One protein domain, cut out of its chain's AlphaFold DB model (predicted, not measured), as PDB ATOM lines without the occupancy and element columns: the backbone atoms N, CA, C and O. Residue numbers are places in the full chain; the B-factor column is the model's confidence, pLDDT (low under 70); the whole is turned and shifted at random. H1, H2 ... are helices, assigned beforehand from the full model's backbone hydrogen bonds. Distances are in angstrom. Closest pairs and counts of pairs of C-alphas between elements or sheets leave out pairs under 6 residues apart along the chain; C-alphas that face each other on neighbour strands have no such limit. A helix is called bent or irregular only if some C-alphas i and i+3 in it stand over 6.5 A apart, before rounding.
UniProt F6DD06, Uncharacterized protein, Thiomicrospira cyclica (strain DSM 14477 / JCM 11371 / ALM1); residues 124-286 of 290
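Overview. This is residues 124 to 286 of the 290 residues of an uncharacterized protein of Thiomicrospira cyclica (strain DSM 14477 / JCM 11371 / ALM1) (UniProt F6DD06). Three long helices, H1, H2b and H6, lie side by side in a rod-shaped bundle, with H1 running opposite ways to the other two, and the short helical hairpin of H4 and H5 packs on H2b away from H1. At one end of the rod H2 bends into its arm H2a, and the link residues 157 to 163 stick out there; the link from H4 to H5 reaches the other end at Ala 229. The printed part has 163 residues with six named helices, H1 to H6 in chain order, and no named strand; the class is all helix. It is compact, with a radius of gyration of the C-alphas of 17.3 A, and spans 61 by 27 by 24 A.

Along the chain. H1, residues 124 to 156, begins at C-alpha 124 (518.026, 554.509, 376.955) and is 47.7 A long. H2, residues 164 to 197, was assigned as one helix by its hydrogen bonds but is bent, with C-alphas 174 and 177 7.3 A apart. Its arms are H2a, residues 164 to 174, 15.6 A, and H2b, residues 177 to 197, 31.1 A, ending at (517.121, 550.352, 385.757); they stand at a steep tilt of 43 degrees. H3 is residues 208 to 211, H4 residues 214 to 224 and H5 residues 239 to 251. H6, residues 260 to 285, is 36.9 A long and ends at C-alpha 285 (523.182, 559.854, 386.195).

Arrangement. H1 touches H2b, closest at the C-alphas of Tyr 141 and Pro 178, 5.2 A, at a shallow tilt of 22 degrees, opposite ways. H1 touches H6 at the C-alphas of Leu 149 and Ile 261, 6.4 A, at a shallow tilt of 20 degrees, opposite ways. H2b and H6 only just touch, with 3 pairs of C-alphas within 8 A. H2b touches H4 with residues 187 to 194 alone, closest at the C-alphas of Val 187 and Trp 217, 6.9 A. H2b and H5 only just touch, with 3 pairs, closest at the C-alphas of Ala 183 and Val 246, 5.9 A. H4 and H5 form a helical hairpin, with the C-alphas of Ala 214 and Ala 247 4.6 A apart. H3 is close to H2b but not clearly touching; H2a stands likewise to H1. H1 is apart from H4 and from H5. Every O i to N i+4 pair is within hydrogen-bond range in H4, H5 and H6, against 26 of 29 in H1, 14 of 17 in H2b and 1 of 7 in H2a, where 4 of 8 O i to N i+3 pairs are; H3 is too short for an i+4 pair.

Size, cuts and confidence. The two C-alphas farthest apart are those of Ser 160 and Ala 229, 61.0 A. The printed part has no cut. The link from H4 to H5 is long, with 14 residues. The mean pLDDT of the printed part is 77.0, and residues 156 to 174, 197 to 214 and 252 to 258 are under 70.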
ATOM      1  N   PRO A 124     517.476 553.541 376.008       84.00
ATOM      2  CA  PRO A 124     518.026 554.509 376.955       84.00
ATOM      3  C   PRO A 124     517.867 555.951 376.486       84.00
ATOM      4  O   PRO A 124     517.370 556.783 377.242       84.00
ATOM      5  N   GLN A 125     518.240 556.240 375.240       86.62
ATOM      6  CA  GLN A 125     518.150 557.590 374.689       86.62
ATOM      7  C   GLN A 125     516.691 558.012 374.507       86.62
ATOM      8  O   GLN A 125     516.285 559.076 374.959       86.62
ATOM      9  N   ARG A 126     515.850 557.141 373.941       85.38
ATOM     10  CA  ARG A 126     514.422 557.443 373.762       85.38
ATOM     11  C   ARG A 126     513.711 557.700 375.083       85.38
ATOM     12  O   ARG A 126     512.839 558.560 375.164       85.38
ATOM     13  N   ARG A 127     514.062 556.950 376.125       85.94
ATOM     14  CA  ARG A 127     513.463 557.101 377.449       85.94
ATOM     15  C   ARG A 127     513.934 558.382 378.131       85.94
ATOM     16  O   ARG A 127     513.100 559.064 378.718       85.94
ATOM     17  N   HIS A 128     515.211 558.734 377.996       89.00
ATOM     18  CA  HIS A 128     515.730 560.042 378.402       89.00
ATOM     19  C   HIS A 128     514.939 561.178 377.759       89.00
ATOM     20  O   HIS A 128     514.371 562.017 378.454       89.00
ATOM     21  N   ASP A 129     514.826 561.144 376.432       88.62
ATOM     22  CA  ASP A 129     514.165 562.194 375.667       88.62
ATOM     23  C   ASP A 129     512.671 562.262 376.004       88.62
ATOM     24  O   ASP A 129     512.123 563.351 376.154       88.62
ATOM     25  N   LYS A 130     512.012 561.116 376.238       86.94
ATOM     26  CA  LYS A 130     510.612 561.065 376.693       86.94
ATOM     27  C   LYS A 130     510.433 561.639 378.101       86.94
ATOM     28  O   LYS A 130     509.415 562.288 378.346       86.94
ATOM     29  N   ILE A 131     511.383 561.434 379.019       89.38
ATOM     30  CA  ILE A 131     511.358 562.054 380.356       89.38
ATOM     31  C   ILE A 131     511.504 563.571 380.232       89.38
ATOM     32  O   ILE A 131     510.669 564.292 380.776       89.38
ATOM     33  N   LEU A 132     512.506 564.055 379.494       90.88
ATOM     34  CA  LEU A 132     512.734 565.491 379.319       90.88
ATOM     35  C   LEU A 132     511.560 566.172 378.614       90.88
ATOM     36  O   LEU A 132     511.017 567.134 379.143       90.88
ATOM     37  N   CYS A 133     511.084 565.606 377.506       85.69
ATOM     38  CA  CYS A 133     509.903 566.095 376.796       85.69
ATOM     39  C   CYS A 133     508.652 566.077 377.691       85.69
ATOM     40  O   CYS A 133     507.837 566.994 377.655       85.69
ATOM     41  N   THR A 134     508.494 565.058 378.544       86.44
ATOM     42  CA  THR A 134     507.400 565.023 379.525       86.44
ATOM     43  C   THR A 134     507.496 566.179 380.518       86.44
ATOM     44  O   THR A 134     506.480 566.812 380.778       86.44
ATOM     45  N   LEU A 135     508.686 566.455 381.055       89.12
ATOM     46  CA  LEU A 135     508.916 567.569 381.976       89.12
ATOM     47  C   LEU A 135     508.685 568.921 381.285       89.12
ATOM     48  O   LEU A 135     507.995 569.772 381.835       89.12
ATOM     49  N   ASP A 136     509.174 569.093 380.055       85.69
ATOM     50  CA  ASP A 136     508.970 570.312 379.262       85.69
ATOM     51  C   ASP A 136     507.477 570.560 378.993       85.69
ATOM     52  O   ASP A 136     506.976 571.671 379.173       85.69
ATOM     53  N   ASN A 137     506.729 569.509 378.643       79.44
ATOM     54  CA  ASN A 137     505.286 569.599 378.418       79.44
ATOM     55  C   ASN A 137     504.497 569.898 379.702       79.44
ATOM     56  O   ASN A 137     503.390 570.436 379.629       79.44
ATOM     57  N   SER A 138     505.038 569.589 380.882       86.31
ATOM     58  CA  SER A 138     504.380 569.909 382.151       86.31
ATOM     59  C   SER A 138     504.333 571.400 382.453       86.31
ATOM     60  O   SER A 138     503.391 571.835 383.116       86.31
ATOM     61  N   ALA A 139     505.269 572.196 381.922       84.81
ATOM     62  CA  ALA A 139     505.253 573.652 382.066       84.81
ATOM     63  C   ALA A 139     503.932 574.261 381.562       84.81
ATOM     64  O   ALA A 139     503.415 575.212 382.147       84.81
ATOM     65  N   HIS A 140     503.332 573.664 380.527       82.06
ATOM     66  CA  HIS A 140     502.018 574.060 380.031       82.06
ATOM     67  C   HIS A 140     500.908 573.852 381.074       82.06
ATOM     68  O   HIS A 140     500.109 574.756 381.310       82.06
ATOM     69  N   TYR A 141     500.862 572.685 381.724       84.75
ATOM     70  CA  TYR A 141     499.856 572.385 382.751       84.75
ATOM     71  C   TYR A 141     500.077 573.202 384.027       84.75
ATOM     72  O   TYR A 141     499.110 573.660 384.633       84.75
ATOM     73  N   VAL A 142     501.337 573.446 384.396       89.25
ATOM     74  CA  VAL A 142     501.707 574.352 385.490       89.25
ATOM     75  C   VAL A 142     501.191 575.767 385.219       89.25
ATOM     76  O   VAL A 142     500.509 576.331 386.075       89.25
ATOM     77  N   ALA A 143     501.429 576.309 384.022       85.88
ATOM     78  CA  ALA A 143     500.927 577.627 383.635       85.88
ATOM     79  C   ALA A 143     499.389 577.685 383.669       85.88
ATOM     80  O   ALA A 143     498.822 578.605 384.256       85.88
ATOM     81  N   GLN A 144     498.700 576.665 383.139       84.75
ATOM     82  CA  GLN A 144     497.237 576.596 383.226       84.75
ATOM     83  C   GLN A 144     496.742 576.621 384.679       84.75
ATOM     84  O   GLN A 144     495.802 577.352 384.991       84.75
ATOM     85  N   LEU A 145     497.362 575.849 385.577       88.88
ATOM     86  CA  LEU A 145     496.997 575.834 386.996       88.88
ATOM     87  C   LEU A 145     497.256 577.182 387.674       88.88
ATOM     88  O   LEU A 145     496.423 577.626 388.461       88.88
ATOM     89  N   GLN A 146     498.360 577.858 387.350       89.12
ATOM     90  CA  GLN A 146     498.669 579.201 387.854       89.12
ATOM     91  C   GLN A 146     497.651 580.250 387.376       89.12
ATOM     92  O   GLN A 146     497.197 581.081 388.173       89.12
ATOM     93  N   ASP A 147     497.228 580.182 386.112       85.38
ATOM     94  CA  ASP A 147     496.179 581.045 385.564       85.38
ATOM     95  C   ASP A 147     494.841 580.807 386.275       85.38
ATOM     96  O   ASP A 147     494.169 581.758 386.690       85.38
ATOM     97  N   ARG A 148     494.458 579.534 386.483       84.75
ATOM     98  CA  ARG A 148     493.240 579.183 387.238       84.75
ATOM     99  C   ARG A 148     493.308 579.667 388.674       84.75
ATOM    100  O   ARG A 148     492.345 580.250 389.162       84.75
ATOM    101  N   LEU A 149     494.446 579.482 389.332       86.12
ATOM    102  CA  LEU A 149     494.678 579.945 390.694       86.12
ATOM    103  C   LEU A 149     494.517 581.469 390.809       86.12
ATOM    104  O   LEU A 149     493.891 581.955 391.750       86.12
ATOM    105  N   THR A 150     495.061 582.224 389.853       84.44
ATOM    106  CA  THR A 150     494.938 583.690 389.799       84.44
ATOM    107  C   THR A 150     493.485 584.119 389.626       84.44
ATOM    108  O   THR A 150     493.008 585.009 390.332       84.44
ATOM    109  N   TRP A 151     492.758 583.446 388.737       82.25
ATOM    110  CA  TRP A 151     491.339 583.700 388.518       82.25
ATOM    111  C   TRP A 151     490.489 583.397 389.764       82.25
ATOM    112  O   TRP A 151     489.692 584.244 390.168       82.25
ATOM    113  N   ILE A 152     490.712 582.256 390.435       79.31
ATOM    114  CA  ILE A 152     490.023 581.892 391.688       79.31
ATOM    115  C   ILE A 152     490.275 582.953 392.770       79.31
ATOM    116  O   ILE A 152     489.326 583.443 393.378       79.31
ATOM    117  N   LYS A 153     491.534 583.376 392.965       80.56
ATOM    118  CA  LYS A 153     491.891 584.450 393.914       80.56
ATOM    119  C   LYS A 153     491.154 585.762 393.614       80.56
ATOM    120  O   LYS A 153     490.711 586.440 394.540       80.56
ATOM    121  N   GLY A 154     491.008 586.115 392.334       76.81
ATOM    122  CA  GLY A 154     490.275 587.308 391.901       76.81
ATOM    123  C   GLY A 154     488.776 587.249 392.211       76.81
ATOM    124  O   GLY A 154     488.182 588.268 392.557       76.81
ATOM    125  N   LEU A 155     488.170 586.061 392.148       72.25
ATOM    126  CA  LEU A 155     486.768 585.859 392.516       72.25
ATOM    127  C   LEU A 155     486.547 585.976 394.026       72.25
ATOM    128  O   LEU A 155     485.610 586.654 394.441       72.25
ATOM    129  N   SER A 156     487.435 585.391 394.835       64.88
ATOM    130  CA  SER A 156     487.382 585.473 396.302       64.88
ATOM    131  C   SER A 156     487.540 586.905 396.831       64.88
ATOM    132  O   SER A 156     487.018 587.234 397.890       64.88
ATOM    133  N   ALA A 157     488.227 587.782 396.093       61.97
ATOM    134  CA  ALA A 157     488.390 589.188 396.465       61.97
ATOM    135  C   ALA A 157     487.152 590.064 396.165       61.97
ATOM    136  O   ALA A 157     487.075 591.191 396.654       61.97
ATOM    137  N   GLY A 158     486.198 589.581 395.355       55.09
ATOM    138  CA  GLY A 158     485.090 590.379 394.812       55.09
ATOM    139  C   GLY A 158     483.680 590.022 395.302       55.09
ATOM    140  O   GLY A 158     482.727 590.676 394.880       55.09
ATOM    141  N   SER A 159     483.501 589.008 396.158       51.00
ATOM    142  CA  SER A 159     482.173 588.503 396.544       51.00
ATOM    143  C   SER A 159     481.882 588.625 398.040       51.00
ATOM    144  O   SER A 159     482.478 587.941 398.864       51.00
ATOM    145  N   SER A 160     480.887 589.439 398.398       48.34
ATOM    146  CA  SER A 160     480.307 589.481 399.741       48.34
ATOM    147  C   SER A 160     479.447 588.233 400.019       48.34
ATOM    148  O   SER A 160     478.302 588.150 399.578       48.34
ATOM    149  N   GLY A 161     480.005 587.262 400.746       48.81
ATOM    150  CA  GLY A 161     479.371 586.465 401.813       48.81
ATOM    151  C   GLY A 161     478.232 585.470 401.529       48.81
ATOM    152  O   GLY A 161     477.977 584.641 402.396       48.81
ATOM    153  N   SER A 162     477.533 585.489 400.388       44.88
ATOM    154  CA  SER A 162     476.383 584.574 400.171       44.88
ATOM    155  C   SER A 162     476.383 583.796 398.849       44.88
ATOM    156  O   SER A 162     475.466 583.019 398.599       44.88
ATOM    157  N   LEU A 163     477.407 583.972 398.008       45.09
ATOM    158  CA  LEU A 163     477.591 583.269 396.724       45.09
ATOM    159  C   LEU A 163     478.743 582.244 396.747       45.09
ATOM    160  O   LEU A 163     479.000 581.594 395.736       45.09
ATOM    161  N   GLU A 164     479.441 582.097 397.879       51.66
ATOM    162  CA  GLU A 164     480.683 581.314 397.975       51.66
ATOM    163  C   GLU A 164     480.461 579.797 397.949       51.66
ATOM    164  O   GLU A 164     481.230 579.094 397.309       51.66
ATOM    165  N   HIS A 165     479.396 579.270 398.560       44.53
ATOM    166  CA  HIS A 165     479.237 577.812 398.684       44.53
ATOM    167  C   HIS A 165     478.716 577.126 397.411       44.53
ATOM    168  O   HIS A 165     479.129 576.013 397.115       44.53
ATOM    169  N   ALA A 166     477.876 577.794 396.613       42.78
ATOM    170  CA  ALA A 166     477.307 577.204 395.396       42.78
ATOM    171  C   ALA A 166     478.248 577.255 394.173       42.78
ATOM    172  O   ALA A 166     477.958 576.620 393.171       42.78
ATOM    173  N   ARG A 167     479.363 578.003 394.232       52.50
ATOM    174  CA  ARG A 167     480.335 578.109 393.123       52.50
ATOM    175  C   ARG A 167     481.582 577.239 393.298       52.50
ATOM    176  O   ARG A 167     482.266 576.979 392.315       52.50
ATOM    177  N   ILE A 168     481.890 576.793 394.518       49.22
ATOM    178  CA  ILE A 168     483.089 575.983 394.791       49.22
ATOM    179  C   ILE A 168     482.982 574.588 394.160       49.22
ATOM    180  O   ILE A 168     483.941 574.147 393.529       49.22
ATOM    181  N   GLU A 169     481.790 573.978 394.192       49.66
ATOM    182  CA  GLU A 169     481.486 572.727 393.473       49.66
ATOM    183  C   GLU A 169     481.686 572.856 391.948       49.66
ATOM    184  O   GLU A 169     482.191 571.930 391.313       49.66
ATOM    185  N   ASP A 170     481.405 574.032 391.371       54.59
ATOM    186  CA  ASP A 170     481.627 574.319 389.947       54.59
ATOM    187  C   ASP A 170     483.109 574.597 389.612       54.59
ATOM    188  O   ASP A 170     483.556 574.343 388.489       54.59
ATOM    189  N   TYR A 171     483.912 575.092 390.567       59.47
ATOM    190  CA  TYR A 171     485.337 575.389 390.345       59.47
ATOM    191  C   TYR A 171     486.187 574.139 390.179       59.47
ATOM    192  O   TYR A 171     487.216 574.189 389.503       59.47
ATOM    193  N   ALA A 172     485.748 573.017 390.741       60.81
ATOM    194  CA  ALA A 172     486.415 571.735 390.620       60.81
ATOM    195  C   ALA A 172     486.680 571.376 389.140       60.81
ATOM    196  O   ALA A 172     487.791 570.997 388.772       60.81
ATOM    197  N   PHE A 173     485.721 571.641 388.247       63.97
ATOM    198  CA  PHE A 173     485.872 571.428 386.802       63.97
ATOM    199  C   PHE A 173     486.968 572.285 386.148       63.97
ATOM    200  O   PHE A 173     487.517 571.905 385.113       63.97
ATOM    201  N   ILE A 174     487.307 573.434 386.734       68.44
ATOM    202  CA  ILE A 174     488.163 574.453 386.115       68.44
ATOM    203  C   ILE A 174     489.647 574.096 386.211       68.44
ATOM    204  O   ILE A 174     490.405 574.394 385.282       68.44
ATOM    205  N   TYR A 175     490.064 573.465 387.312       73.94
ATOM    206  CA  TYR A 175     491.461 573.083 387.558       73.94
ATOM    207  C   TYR A 175     491.695 571.569 387.543       73.94
ATOM    208  O   TYR A 175     492.842 571.143 387.441       73.94
ATOM    209  N   HIS A 176     490.650 570.740 387.629       78.56
ATOM    210  CA  HIS A 176     490.825 569.298 387.789       78.56
ATOM    211  C   HIS A 176     491.520 568.629 386.600       78.56
ATOM    212  O   HIS A 176     492.366 567.767 386.802       78.56
ATOM    213  N   GLN A 177     491.226 569.029 385.358       75.88
ATOM    214  CA  GLN A 177     491.890 568.450 384.184       75.88
ATOM    215  C   GLN A 177     493.405 568.735 384.146       75.88
ATOM    216  O   GLN A 177     494.164 567.769 384.033       75.88
ATOM    217  N   PRO A 178     493.884 569.989 384.281       80.12
ATOM    218  CA  PRO A 178     495.323 570.237 384.297       80.12
ATOM    219  C   PRO A 178     495.992 569.653 385.549       80.12
ATOM    220  O   PRO A 178     497.125 569.180 385.467       80.12
ATOM    221  N   LEU A 179     495.278 569.573 386.680       85.56
ATOM    222  CA  LEU A 179     495.765 568.895 387.880       85.56
ATOM    223  C   LEU A 179     495.922 567.385 387.676       85.56
ATOM    224  O   LEU A 179     496.951 566.829 388.044       85.56
ATOM    225  N   LYS A 180     494.955 566.735 387.014       80.56
ATOM    226  CA  LYS A 180     495.019 565.315 386.632       80.56
ATOM    227  C   LYS A 180     496.255 565.026 385.795       80.56
ATOM    228  O   LYS A 180     496.951 564.043 386.028       80.56
ATOM    229  N   GLN A 181     496.531 565.893 384.821       81.69
ATOM    230  CA  GLN A 181     497.705 565.760 383.965       81.69
ATOM    231  C   GLN A 181     499.000 565.915 384.767       81.69
ATOM    232  O   GLN A 181     499.924 565.121 384.588       81.69
ATOM    233  N   LEU A 182     499.052 566.869 385.701       86.25
ATOM    234  CA  LEU A 182     500.204 567.053 386.581       86.25
ATOM    235  C   LEU A 182     500.424 565.845 387.509       86.25
ATOM    236  O   LEU A 182     501.542 565.330 387.588       86.25
ATOM    237  N   ALA A 183     499.356 565.341 388.136       84.56
ATOM    238  CA  ALA A 183     499.361 564.137 388.968       84.56
ATOM    239  C   ALA A 183     499.878 562.918 388.192       84.56
ATOM    240  O   ALA A 183     500.763 562.202 388.663       84.56
ATOM    241  N   PHE A 184     499.400 562.722 386.960       81.56
ATOM    242  CA  PHE A 184     499.890 561.671 386.074       81.56
ATOM    243  C   PHE A 184     501.398 561.789 385.806       81.56
ATOM    244  O   PHE A 184     502.098 560.775 385.822       81.56
ATOM    245  N   ARG A 185     501.948 562.999 385.624       85.06
ATOM    246  CA  ARG A 185     503.387 563.166 385.343       85.06
ATOM    247  C   ARG A 185     504.292 562.785 386.510       85.06
ATOM    248  O   ARG A 185     505.349 562.211 386.245       85.06
ATOM    249  N   PHE A 186     503.883 563.009 387.762       84.56
ATOM    250  CA  PHE A 186     504.624 562.487 388.923       84.56
ATOM    251  C   PHE A 186     504.795 560.971 388.843       84.56
ATOM    252  O   PHE A 186     505.885 560.446 389.061       84.56
ATOM    253  N   VAL A 187     503.711 560.263 388.527       81.56
ATOM    254  CA  VAL A 187     503.703 558.801 388.447       81.56
ATOM    255  C   VAL A 187     504.505 558.329 387.236       81.56
ATOM    256  O   VAL A 187     505.415 557.509 387.362       81.56
ATOM    257  N   TRP A 188     504.205 558.883 386.062       82.81
ATOM    258  CA  TRP A 188     504.739 558.405 384.794       82.81
ATOM    259  C   TRP A 188     506.253 558.579 384.676       82.81
ATOM    260  O   TRP A 188     506.948 557.685 384.202       82.81
ATOM    261  N   ILE A 189     506.806 559.691 385.162       87.81
ATOM    262  CA  ILE A 189     508.259 559.900 385.152       87.81
ATOM    263  C   ILE A 189     508.979 558.855 386.013       87.81
ATOM    264  O   ILE A 189     509.985 558.303 385.573       87.81
ATOM    265  N   LEU A 190     508.466 558.530 387.204       85.19
ATOM    266  CA  LEU A 190     509.075 557.501 388.057       85.19
ATOM    267  C   LEU A 190     508.995 556.119 387.414       85.19
ATOM    268  O   LEU A 190     509.963 555.363 387.462       85.19
ATOM    269  N   VAL A 191     507.874 555.822 386.758       81.88
ATOM    270  CA  VAL A 191     507.690 554.605 385.966       81.88
ATOM    271  C   VAL A 191     508.746 554.514 384.859       81.88
ATOM    272  O   VAL A 191     509.402 553.482 384.706       81.88
ATOM    273  N   MET A 192     508.977 555.611 384.137       84.94
ATOM    274  CA  MET A 192     509.994 555.694 383.091       84.94
ATOM    275  C   MET A 192     511.415 555.512 383.634       84.94
ATOM    276  O   MET A 192     512.199 554.769 383.039       84.94
ATOM    277  N   LEU A 193     511.736 556.124 384.777       86.00
ATOM    278  CA  LEU A 193     513.015 555.932 385.461       86.00
ATOM    279  C   LEU A 193     513.196 554.469 385.892       86.00
ATOM    280  O   LEU A 193     514.220 553.864 385.593       86.00
ATOM    281  N   LEU A 194     512.196 553.861 386.534       82.31
ATOM    282  CA  LEU A 194     512.255 552.460 386.953       82.31
ATOM    283  C   LEU A 194     512.400 551.511 385.765       82.31
ATOM    284  O   LEU A 194     513.256 550.633 385.809       82.31
ATOM    285  N   SER A 195     511.660 551.732 384.674       78.00
ATOM    286  CA  SER A 195     511.722 550.892 383.468       78.00
ATOM    287  C   SER A 195     513.124 550.802 382.853       78.00
ATOM    288  O   SER A 195     513.428 549.852 382.134       78.00
ATOM    289  N   ARG A 196     513.994 551.781 383.142       76.12
ATOM    290  CA  ARG A 196     515.383 551.809 382.682       76.12
ATOM    291  C   ARG A 196     516.322 550.935 383.503       76.12
ATOM    292  O   ARG A 196     517.241 550.347 382.930       76.12
ATOM    293  N   TYR A 197     516.143 550.912 384.819       69.38
ATOM    294  CA  TYR A 197     517.121 550.352 385.757       69.38
ATOM    295  C   TYR A 197     516.636 549.074 386.438       69.38
ATOM    296  O   TYR A 197     517.443 548.201 386.739       69.38
ATOM    297  N   GLU A 198     515.327 548.930 386.602       68.69
ATOM    298  CA  GLU A 198     514.670 547.712 387.054       68.69
ATOM    299  C   GLU A 198     514.133 547.007 385.802       68.69
ATOM    300  O   GLU A 198     512.983 547.165 385.414       68.69
ATOM    301  N   GLN A 199     515.007 546.272 385.112       52.03
ATOM    302  CA  GLN A 199     514.859 545.798 383.719       52.03
ATOM    303  C   GLN A 199     513.644 544.881 383.448       52.03
ATOM    304  O   GLN A 199     513.356 544.536 382.305       52.03
ATOM    305  N   LEU A 200     512.935 544.473 384.503       51.59
ATOM    306  CA  LEU A 200     511.727 543.642 384.476       51.59
ATOM    307  C   LEU A 200     510.524 544.338 385.107       51.59
ATOM    308  O   LEU A 200     509.489 543.712 385.344       51.59
ATOM    309  N   PHE A 201     510.663 545.628 385.390       57.97
ATOM    310  CA  PHE A 201     509.547 546.486 385.695       57.97
ATOM    311  C   PHE A 201     508.652 546.483 384.457       57.97
ATOM    312  O   PHE A 201     508.970 547.066 383.422       57.97
ATOM    313  N   SER A 202     507.550 545.744 384.572       54.91
ATOM    314  CA  SER A 202     506.434 545.736 383.638       54.91
ATOM    315  C   SER A 202     505.329 546.599 384.242       54.91
ATOM    316  O   SER A 202     504.320 546.052 384.695       54.91
ATOM    317  N   PRO A 203     505.505 547.931 384.318       53.28
ATOM    318  CA  PRO A 203     504.388 548.790 384.620       53.28
ATOM    319  C   PRO A 203     503.420 548.590 383.465       53.28
ATOM    320  O   PRO A 203     503.760 548.725 382.287       53.28
ATOM    321  N   GLN A 204     502.229 548.153 383.809       52.94
ATOM    322  CA  GLN A 204     501.148 548.016 382.867       52.94
ATOM    323  C   GLN A 204     500.721 549.429 382.415       52.94
ATOM    324  O   GLN A 204     499.857 550.018 383.037       52.94
ATOM    325  N   GLY A 205     501.405 549.988 381.404       52.38
ATOM    326  CA  GLY A 205     501.130 551.230 380.643       52.38
ATOM    327  C   GLY A 205     500.183 552.283 381.240       52.38
ATOM    328  O   GLY A 205     500.311 552.646 382.405       52.38
ATOM    329  N   ALA A 206     499.250 552.803 380.433       43.75
ATOM    330  CA  ALA A 206     498.160 553.687 380.861       43.75
ATOM    331  C   ALA A 206     497.242 553.056 381.929       43.75
ATOM    332  O   ALA A 206     496.576 553.787 382.665       43.75
ATOM    333  N   GLU A 207     497.289 551.725 382.105       47.44
ATOM    334  CA  GLU A 207     496.670 551.033 383.246       47.44
ATOM    335  C   GLU A 207     497.148 551.678 384.566       47.44
ATOM    336  O   GLU A 207     496.355 551.858 385.488       47.44
ATOM    337  N   VAL A 208     498.394 552.170 384.632       51.69
ATOM    338  CA  VAL A 208     498.952 552.918 385.772       51.69
ATOM    339  C   VAL A 208     498.124 554.161 386.139       51.69
ATOM    340  O   VAL A 208     497.926 554.426 387.324       51.69
ATOM    341  N   ALA A 209     497.612 554.923 385.169       52.31
ATOM    342  CA  ALA A 209     496.964 556.220 385.411       52.31
ATOM    343  C   ALA A 209     495.641 556.128 386.194       52.31
ATOM    344  O   ALA A 209     495.141 557.146 386.670       52.31
ATOM    345  N   GLN A 210     495.064 554.930 386.318       53.88
ATOM    346  CA  GLN A 210     493.793 554.698 387.015       53.88
ATOM    347  C   GLN A 210     493.846 553.529 388.009       53.88
ATOM    348  O   GLN A 210     492.897 553.317 388.758       53.88
ATOM    349  N   THR A 211     494.948 552.773 388.038       59.00
ATOM    350  CA  THR A 211     495.106 551.609 388.925       59.00
ATOM    351  C   THR A 211     496.234 551.770 389.936       59.00
ATOM    352  O   THR A 211     496.337 550.958 390.857       59.00
ATOM    353  N   VAL A 212     497.069 552.815 389.810       65.06
ATOM    354  CA  VAL A 212     498.127 553.068 390.789       65.06
ATOM    355  C   VAL A 212     497.541 553.563 392.091       65.06
ATOM    356  O   VAL A 212     497.031 554.672 392.219       65.06
ATOM    357  N   THR A 213     497.703 552.722 393.096       69.50
ATOM    358  CA  THR A 213     497.466 553.069 394.486       69.50
ATOM    359  C   THR A 213     498.592 553.956 395.022       69.50
ATOM    360  O   THR A 213     499.748 553.857 394.596       69.50
ATOM    361  N   ALA A 214     498.270 554.754 396.046       68.81
ATOM    362  CA  ALA A 214     499.244 555.473 396.875       68.81
ATOM    363  C   ALA A 214     500.462 554.613 397.213       68.81
ATOM    364  O   ALA A 214     501.611 555.033 397.113       68.81
ATOM    365  N   GLU A 215     500.188 553.374 397.619       74.62
ATOM    366  CA  GLU A 215     501.184 552.463 398.146       74.62
ATOM    367  C   GLU A 215     502.136 551.973 397.058       74.62
ATOM    368  O   GLU A 215     503.344 551.941 397.286       74.62
ATOM    369  N   GLN A 216     501.635 551.680 395.855       77.19
ATOM    370  CA  GLN A 216     502.498 551.365 394.714       77.19
ATOM    371  C   GLN A 216     503.426 552.537 394.390       77.19
ATOM    372  O   GLN A 216     504.629 552.338 394.224       77.19
ATOM    373  N   TRP A 217     502.907 553.767 394.386       77.06
ATOM    374  CA  TRP A 217     503.738 554.948 394.163       77.06
ATOM    375  C   TRP A 217     504.787 555.135 395.270       77.06
ATOM    376  O   TRP A 217     505.972 555.313 394.975       77.06
ATOM    377  N   ARG A 218     504.403 555.011 396.553       77.38
ATOM    378  CA  ARG A 218     505.345 555.072 397.690       77.38
ATOM    379  C   ARG A 218     506.428 554.008 397.564       77.38
ATOM    380  O   ARG A 218     507.593 554.285 397.833       77.38
ATOM    381  N   GLN A 219     506.067 552.795 397.155       81.62
ATOM    382  CA  GLN A 219     507.019 551.710 396.931       81.62
ATOM    383  C   GLN A 219     508.000 552.045 395.811       81.62
ATOM    384  O   GLN A 219     509.200 551.847 395.984       81.62
ATOM    385  N   TRP A 220     507.533 552.606 394.701       82.44
ATOM    386  CA  TRP A 220     508.387 553.017 393.585       82.44
ATOM    387  C   TRP A 220     509.361 554.121 393.968       82.44
ATOM    388  O   TRP A 220     510.550 554.019 393.671       82.44
ATOM    389  N   VAL A 221     508.901 555.121 394.717       83.31
ATOM    390  CA  VAL A 221     509.785 556.122 395.314       83.31
ATOM    391  C   VAL A 221     510.790 555.478 396.262       83.31
ATOM    392  O   VAL A 221     511.972 555.787 396.179       83.31
ATOM    393  N   LYS A 222     510.368 554.556 397.136       84.75
ATOM    394  CA  LYS A 222     511.276 553.846 398.055       84.75
ATOM    395  C   LYS A 222     512.322 553.018 397.310       84.75
ATOM    396  O   LYS A 222     513.452 552.914 397.782       84.75
ATOM    397  N   ILE A 223     511.965 552.428 396.168       85.31
ATOM    398  CA  ILE A 223     512.907 551.734 395.282       85.31
ATOM    399  C   ILE A 223     513.885 552.751 394.691       85.31
ATOM    400  O   ILE A 223     515.097 552.566 394.795       85.31
ATOM    401  N   LEU A 224     513.387 553.858 394.137       86.38
ATOM    402  CA  LEU A 224     514.214 554.898 393.526       86.38
ATOM    403  C   LEU A 224     515.132 555.609 394.536       86.38
ATOM    404  O   LEU A 224     516.276 555.915 394.209       86.38
ATOM    405  N   ALA A 225     514.709 555.774 395.784       88.56
ATOM    406  CA  ALA A 225     515.512 556.350 396.860       88.56
ATOM    407  C   ALA A 225     516.656 555.435 397.332       88.56
ATOM    408  O   ALA A 225     517.551 555.883 398.048       88.56
ATOM    409  N   LYS A 226     516.657 554.156 396.938       87.62
ATOM    410  CA  LYS A 226     517.759 553.230 397.208       87.62
ATOM    411  C   LYS A 226     518.687 553.155 395.996       87.62
ATOM    412  O   LYS A 226     518.197 553.017 394.873       87.62
ATOM    413  N   PRO A 227     520.014 553.228 396.194       88.62
ATOM    414  CA  PRO A 227     520.951 552.987 395.112       88.62
ATOM    415  C   PRO A 227     520.952 551.500 394.729       88.62
ATOM    416  O   PRO A 227     520.692 550.627 395.560       88.62
ATOM    417  N   THR A 228     521.290 551.216 393.477       85.12
ATOM    418  CA  THR A 228     521.592 549.875 392.962       85.12
ATOM    419  C   THR A 228     523.016 549.849 392.406       85.12
ATOM    420  O   THR A 228     523.716 550.862 392.405       85.12
ATOM    421  N   ALA A 229     523.461 548.697 391.896       79.25
ATOM    422  CA  ALA A 229     524.760 548.584 391.229       79.25
ATOM    423  C   ALA A 229     524.881 549.470 389.971       79.25
ATOM    424  O   ALA A 229     525.986 549.815 389.567       79.25
ATOM    425  N   THR A 230     523.755 549.831 389.349       75.81
ATOM    426  CA  THR A 230     523.703 550.545 388.062       75.81
ATOM    427  C   THR A 230     523.025 551.907 388.158       75.81
ATOM    428  O   THR A 230     522.955 552.621 387.161       75.81
ATOM    429  N   ARG A 231     522.516 552.284 389.337       86.12
ATOM    430  CA  ARG A 231     521.701 553.483 389.531       86.12
ATOM    431  C   ARG A 231     521.994 554.134 390.887       86.12
ATOM    432  O   ARG A 231     521.821 553.472 391.910       86.12
ATOM    433  N   PRO A 232     522.357 555.424 390.954       88.56
ATOM    434  CA  PRO A 232     522.401 556.133 392.230       88.56
ATOM    435  C   PRO A 232     520.990 556.362 392.793       88.56
ATOM    436  O   PRO A 232     519.988 556.293 392.081       88.56
ATOM    437  N   ALA A 233     520.896 556.651 394.089       89.81
ATOM    438  CA  ALA A 233     519.624 557.016 394.704       89.81
ATOM    439  C   ALA A 233     519.047 558.291 394.061       89.81
ATOM    440  O   ALA A 233     519.772 559.258 393.827       89.81
ATOM    441  N   LEU A 234     517.742 558.296 393.798       90.75
ATOM    442  CA  LEU A 234     516.963 559.495 393.505       90.75
ATOM    443  C   LEU A 234     516.270 559.929 394.797       90.75
ATOM    444  O   LEU A 234     515.289 559.319 395.224       90.75
ATOM    445  N   THR A 235     516.783 560.985 395.419       89.25
ATOM    446  CA  THR A 235     516.239 561.507 396.677       89.25
ATOM    447  C   THR A 235     515.264 562.637 396.391       89.25
ATOM    448  O   THR A 235     515.676 563.768 396.149       89.25
ATOM    449  N   LEU A 236     513.967 562.337 396.439       86.56
ATOM    450  CA  LEU A 236     512.906 563.337 396.345       86.56
ATOM    451  C   LEU A 236     512.568 563.871 397.749       86.56
ATOM    452  O   LEU A 236     512.154 563.087 398.609       86.56
ATOM    453  N   PRO A 237     512.717 565.181 398.017       85.88
ATOM    454  CA  PRO A 237     512.262 565.768 399.271       85.88
ATOM    455  C   PRO A 237     510.757 565.566 399.456       85.88
ATOM    456  O   PRO A 237     509.994 565.715 398.505       85.88
ATOM    457  N   GLN A 238     510.328 565.274 400.689       83.62
ATOM    458  CA  GLN A 238     508.904 565.166 401.041       83.62
ATOM    459  C   GLN A 238     508.134 564.149 400.180       83.62
ATOM    460  O   GLN A 238     506.941 564.305 399.942       83.62
ATOM    461  N   SER A 239     508.804 563.097 399.708       81.25
ATOM    462  CA  SER A 239     508.206 562.165 398.760       81.25
ATOM    463  C   SER A 239     506.956 561.470 399.301       81.25
ATOM    464  O   SER A 239     506.025 561.253 398.546       81.25
ATOM    465  N   GLU A 240     506.893 561.165 400.600       81.38
ATOM    466  CA  GLU A 240     505.684 560.599 401.217       81.38
ATOM    467  C   GLU A 240     504.482 561.547 401.097       81.38
ATOM    468  O   GLU A 240     503.420 561.101 400.679       81.38
ATOM    469  N   LEU A 241     504.674 562.855 401.311       81.38
ATOM    470  CA  LEU A 241     503.614 563.857 401.138       81.38
ATOM    471  C   LEU A 241     503.122 563.927 399.687       81.38
ATOM    472  O   LEU A 241     501.926 564.021 399.444       81.38
ATOM    473  N   VAL A 242     504.025 563.827 398.707       79.69
ATOM    474  CA  VAL A 242     503.640 563.801 397.284       79.69
ATOM    475  C   VAL A 242     502.864 562.525 396.937       79.69
ATOM    476  O   VAL A 242     501.930 562.578 396.139       79.69
ATOM    477  N   ALA A 243     503.208 561.389 397.550       75.94
ATOM    478  CA  ALA A 243     502.454 560.147 397.382       75.94
ATOM    479  C   ALA A 243     501.014 560.294 397.849       75.94
ATOM    480  O   ALA A 243     500.088 559.845 397.175       75.94
ATOM    481  N   ASP A 244     500.867 560.896 399.024       78.81
ATOM    482  CA  ASP A 244     499.592 561.099 399.687       78.81
ATOM    483  C   ASP A 244     498.746 562.061 398.852       78.81
ATOM    484  O   ASP A 244     497.609 561.742 398.518       78.81
ATOM    485  N   LEU A 245     499.356 563.144 398.366       80.88
ATOM    486  CA  LEU A 245     498.730 564.113 397.474       80.88
ATOM    487  C   LEU A 245     498.201 563.468 396.174       80.88
ATOM    488  O   LEU A 245     497.056 563.703 395.779       80.88
ATOM    489  N   VAL A 246     498.999 562.612 395.519       77.94
ATOM    490  CA  VAL A 246     498.587 561.864 394.313       77.94
ATOM    491  C   VAL A 246     497.473 560.864 394.622       77.94
ATOM    492  O   VAL A 246     496.529 560.721 393.844       77.94
ATOM    493  N   ALA A 247     497.561 560.176 395.755       74.81
ATOM    494  CA  ALA A 247     496.571 559.195 396.172       74.81
ATOM    495  C   ALA A 247     495.215 559.813 396.488       74.81
ATOM    496  O   ALA A 247     494.188 559.310 396.037       74.81
ATOM    497  N   GLU A 248     495.216 560.901 397.252       77.06
ATOM    498  CA  GLU A 248     494.016 561.655 397.588       77.06
ATOM    499  C   GLU A 248     493.330 562.155 396.324       77.06
ATOM    500  O   GLU A 248     492.115 562.036 396.204       77.06
ATOM    501  N   PHE A 249     494.101 562.633 395.344       79.50
ATOM    502  CA  PHE A 249     493.559 563.049 394.056       79.50
ATOM    503  C   PHE A 249     492.858 561.907 393.306       79.50
ATOM    504  O   PHE A 249     491.733 562.087 392.849       79.50
ATOM    505  N   TYR A 250     493.459 560.716 393.215       72.94
ATOM    506  CA  TYR A 250     492.814 559.579 392.541       72.94
ATOM    507  C   TYR A 250     491.667 558.943 393.344       72.94
ATOM    508  O   TYR A 250     490.816 558.276 392.760       72.94
ATOM    509  N   ALA A 251     491.614 559.152 394.663       70.94
ATOM    510  CA  ALA A 251     490.514 558.697 395.514       70.94
ATOM    511  C   ALA A 251     489.293 559.640 395.496       70.94
ATOM    512  O   ALA A 251     488.208 559.249 395.933       70.94
ATOM    513  N   GLN A 252     489.448 560.879 395.018       68.00
ATOM    514  CA  GLN A 252     488.370 561.866 394.990       68.00
ATOM    515  C   GLN A 252     487.291 561.488 393.964       68.00
ATOM    516  O   GLN A 252     487.504 561.516 392.756       68.00
ATOM    517  N   VAL A 253     486.086 561.194 394.467       58.31
ATOM    518  CA  VAL A 253     484.871 561.029 393.645       58.31
ATOM    519  C   VAL A 253     484.346 562.393 393.170       58.31
ATOM    520  O   VAL A 253     483.763 562.493 392.093       58.31
ATOM    521  N   TYR A 254     484.599 563.452 393.950       56.75
ATOM    522  CA  TYR A 254     484.309 564.846 393.610       56.75
ATOM    523  C   TYR A 254     485.524 565.716 393.961       56.75
ATOM    524  O   TYR A 254     486.055 565.552 395.062       56.75
ATOM    525  N   PRO A 255     485.969 566.663 393.111       59.41
ATOM    526  CA  PRO A 255     487.270 567.323 393.288       59.41
ATOM    527  C   PRO A 255     487.264 568.463 394.320       59.41
ATOM    528  O   PRO A 255     488.091 569.377 394.270       59.41
ATOM    529  N   ASN A 256     486.293 568.448 395.230       59.72
ATOM    530  CA  ASN A 256     485.893 569.616 395.989       59.72
ATOM    531  C   ASN A 256     486.742 569.772 397.257       59.72
ATOM    532  O   ASN A 256     486.452 569.180 398.296       59.72
ATOM    533  N   ASN A 257     487.808 570.569 397.161       65.69
ATOM    534  CA  ASN A 257     488.651 570.932 398.299       65.69
ATOM    535  C   ASN A 257     488.183 572.268 398.885       65.69
ATOM    536  O   ASN A 257     488.133 573.273 398.176       65.69
ATOM    537  N   ALA A 258     487.871 572.285 400.185       67.12
ATOM    538  CA  ALA A 258     487.359 573.471 400.881       67.12
ATOM    539  C   ALA A 258     488.330 574.669 400.829       67.12
ATOM    540  O   ALA A 258     487.888 575.815 400.816       67.12
ATOM    541  N   ASP A 259     489.636 574.404 400.741       80.12
ATOM    542  CA  ASP A 259     490.675 575.401 400.474       80.12
ATOM    543  C   ASP A 259     491.428 575.064 399.179       80.12
ATOM    544  O   ASP A 259     492.564 574.582 399.165       80.12
ATOM    545  N   VAL A 260     490.753 575.312 398.058       80.12
ATOM    546  CA  VAL A 260     491.285 575.051 396.717       80.12
ATOM    547  C   VAL A 260     492.571 575.832 396.425       80.12
ATOM    548  O   VAL A 260     493.438 575.354 395.695       80.12
ATOM    549  N   ILE A 261     492.726 577.033 396.996       84.12
ATOM    550  CA  ILE A 261     493.896 577.880 396.754       84.12
ATOM    551  C   ILE A 261     495.125 577.234 397.386       84.12
ATOM    552  O   ILE A 261     496.141 577.082 396.706       84.12
ATOM    553  N   SER A 262     495.053 576.846 398.661       86.38
ATOM    554  CA  SER A 262     496.165 576.163 399.329       86.38
ATOM    555  C   SER A 262     496.474 574.825 398.663       86.38
ATOM    556  O   SER A 262     497.638 574.560 398.366       86.38
ATOM    557  N   TYR A 263     495.441 574.053 398.316       86.00
ATOM    558  CA  TYR A 263     495.581 572.770 397.627       86.00
ATOM    559  C   TYR A 263     496.340 572.887 396.294       86.00
ATOM    560  O   TYR A 263     497.307 572.170 396.045       86.00
ATOM    561  N   LEU A 264     495.963 573.840 395.433       87.75
ATOM    562  CA  LEU A 264     496.646 574.047 394.153       87.75
ATOM    563  C   LEU A 264     498.081 574.566 394.321       87.75
ATOM    564  O   LEU A 264     498.970 574.154 393.576       87.75
ATOM    565  N   ASN A 265     498.333 575.446 395.296       90.31
ATOM    566  CA  ASN A 265     499.697 575.894 395.600       90.31
ATOM    567  C   ASN A 265     500.585 574.738 396.078       90.31
ATOM    568  O   ASN A 265     501.769 574.702 395.741       90.31
ATOM    569  N   GLU A 266     500.034 573.798 396.847       90.19
ATOM    570  CA  GLU A 266     500.754 572.617 397.315       90.19
ATOM    571  C   GLU A 266     501.210 571.739 396.145       90.19
ATOM    572  O   GLU A 266     502.401 571.440 396.034       90.19
ATOM    573  N   TRP A 267     500.304 571.430 395.214       91.38
ATOM    574  CA  TRP A 267     500.628 570.717 393.976       91.38
ATOM    575  C   TRP A 267     501.730 571.395 393.159       91.38
ATOM    576  O   TRP A 267     502.693 570.738 392.757       91.38
ATOM    577  N   LEU A 268     501.611 572.707 392.937       92.75
ATOM    578  CA  LEU A 268     502.591 573.482 392.173       92.75
ATOM    579  C   LEU A 268     503.975 573.467 392.836       92.75
ATOM    580  O   LEU A 268     504.971 573.187 392.169       92.75
ATOM    581  N   ARG A 269     504.034 573.689 394.156       93.31
ATOM    582  CA  ARG A 269     505.281 573.671 394.936       93.31
ATOM    583  C   ARG A 269     505.966 572.308 394.880       93.31
ATOM    584  O   ARG A 269     507.178 572.227 394.691       93.31
ATOM    585  N   HIS A 270     505.210 571.228 395.066       91.81
ATOM    586  CA  HIS A 270     505.775 569.881 395.024       91.81
ATOM    587  C   HIS A 270     506.237 569.487 393.621       91.81
ATOM    588  O   HIS A 270     507.256 568.802 393.495       91.81
ATOM    589  N   TYR A 271     505.536 569.939 392.577       92.06
ATOM    590  CA  TYR A 271     505.933 569.656 391.201       92.06
ATOM    591  C   TYR A 271     507.237 570.360 390.828       92.06
ATOM    592  O   TYR A 271     508.118 569.725 390.261       92.06
ATOM    593  N   GLU A 272     507.404 571.627 391.210       92.62
ATOM    594  CA  GLU A 272     508.636 572.390 390.969       92.62
ATOM    595  C   GLU A 272     509.872 571.700 391.576       92.62
ATOM    596  O   GLU A 272     510.905 571.533 390.915       92.62
ATOM    597  N   VAL A 273     509.755 571.234 392.826       92.62
ATOM    598  CA  VAL A 273     510.826 570.487 393.505       92.62
ATOM    599  C   VAL A 273     511.102 569.170 392.785       92.62
ATOM    600  O   VAL A 273     512.259 568.838 392.525       92.62
ATOM    601  N   PHE A 274     510.051 568.420 392.449       92.38
ATOM    602  CA  PHE A 274     510.165 567.152 391.738       92.38
ATOM    603  C   PHE A 274     510.854 567.314 390.380       92.38
ATOM    604  O   PHE A 274     511.827 566.612 390.109       92.38
ATOM    605  N   GLU A 275     510.397 568.256 389.556       93.50
ATOM    606  CA  GLU A 275     510.974 568.555 388.247       93.50
ATOM    607  C   GLU A 275     512.460 568.898 388.367       93.50
ATOM    608  O   GLU A 275     513.287 568.297 387.679       93.50
ATOM    609  N   THR A 276     512.814 569.811 389.274       93.81
ATOM    610  CA  THR A 276     514.204 570.238 389.476       93.81
ATOM    611  C   THR A 276     515.101 569.057 389.841       93.81
ATOM    612  O   THR A 276     516.164 568.865 389.243       93.81
ATOM    613  N   VAL A 277     514.661 568.231 390.796       93.44
ATOM    614  CA  VAL A 277     515.427 567.070 391.256       93.44
ATOM    615  C   VAL A 277     515.555 566.024 390.151       93.44
ATOM    616  O   VAL A 277     516.658 565.531 389.915       93.44
ATOM    617  N   VAL A 278     514.469 565.703 389.440       93.31
ATOM    618  CA  VAL A 278     514.507 564.715 388.354       93.31
ATOM    619  C   VAL A 278     515.400 565.192 387.213       93.31
ATOM    620  O   VAL A 278     516.239 564.415 386.762       93.31
ATOM    621  N   ARG A 279     515.277 566.447 386.759       94.31
ATOM    622  CA  ARG A 279     516.131 566.989 385.684       94.31
ATOM    623  C   ARG A 279     517.603 566.898 386.052       94.31
ATOM    624  O   ARG A 279     518.404 566.419 385.253       94.31
ATOM    625  N   HIS A 280     517.949 567.327 387.264       93.44
ATOM    626  CA  HIS A 280     519.321 567.268 387.754       93.44
ATOM    627  C   HIS A 280     519.842 565.829 387.803       93.44
ATOM    628  O   HIS A 280     520.928 565.541 387.303       93.44
ATOM    629  N   TRP A 281     519.042 564.919 388.356       93.00
ATOM    630  CA  TRP A 281     519.405 563.516 388.490       93.00
ATOM    631  C   TRP A 281     519.600 562.846 387.126       93.00
ATOM    632  O   TRP A 281     520.614 562.188 386.907       93.00
ATOM    633  N   VAL A 282     518.674 563.051 386.184       91.75
ATOM    634  CA  VAL A 282     518.768 562.516 384.817       91.75
ATOM    635  C   VAL A 282     520.010 563.070 384.118       91.75
ATOM    636  O   VAL A 282     520.795 562.294 383.586       91.75
ATOM    637  N   ALA A 283     520.269 564.376 384.197       90.50
ATOM    638  CA  ALA A 283     521.442 564.981 383.567       90.50
ATOM    639  C   ALA A 283     522.782 564.427 384.091       90.50
ATOM    640  O   ALA A 283     523.755 564.363 383.343       90.50
ATOM    641  N   GLN A 284     522.854 564.038 385.368       88.94
ATOM    642  CA  GLN A 284     524.091 563.551 385.987       88.94
ATOM    643  C   GLN A 284     524.267 562.034 385.940       88.94
ATOM    644  O   GLN A 284     525.395 561.541 386.024       88.94
ATOM    645  N   HIS A 285     523.169 561.285 385.894       86.94
ATOM    646  CA  HIS A 285     523.182 559.854 386.195       86.94
ATOM    647  C   HIS A 285     522.492 558.995 385.144       86.94
ATOM    648  O   HIS A 285     522.535 557.763 385.247       86.94
ATOM    649  N   TRP A 286     521.877 559.608 384.131       86.00
ATOM    650  CA  TRP A 286     521.354 558.856 383.006       86.00
ATOM    651  C   TRP A 286     522.506 558.232 382.221       86.00
ATOM    652  O   TRP A 286     523.314 558.919 381.601       86.00
TER     653      TRP A 286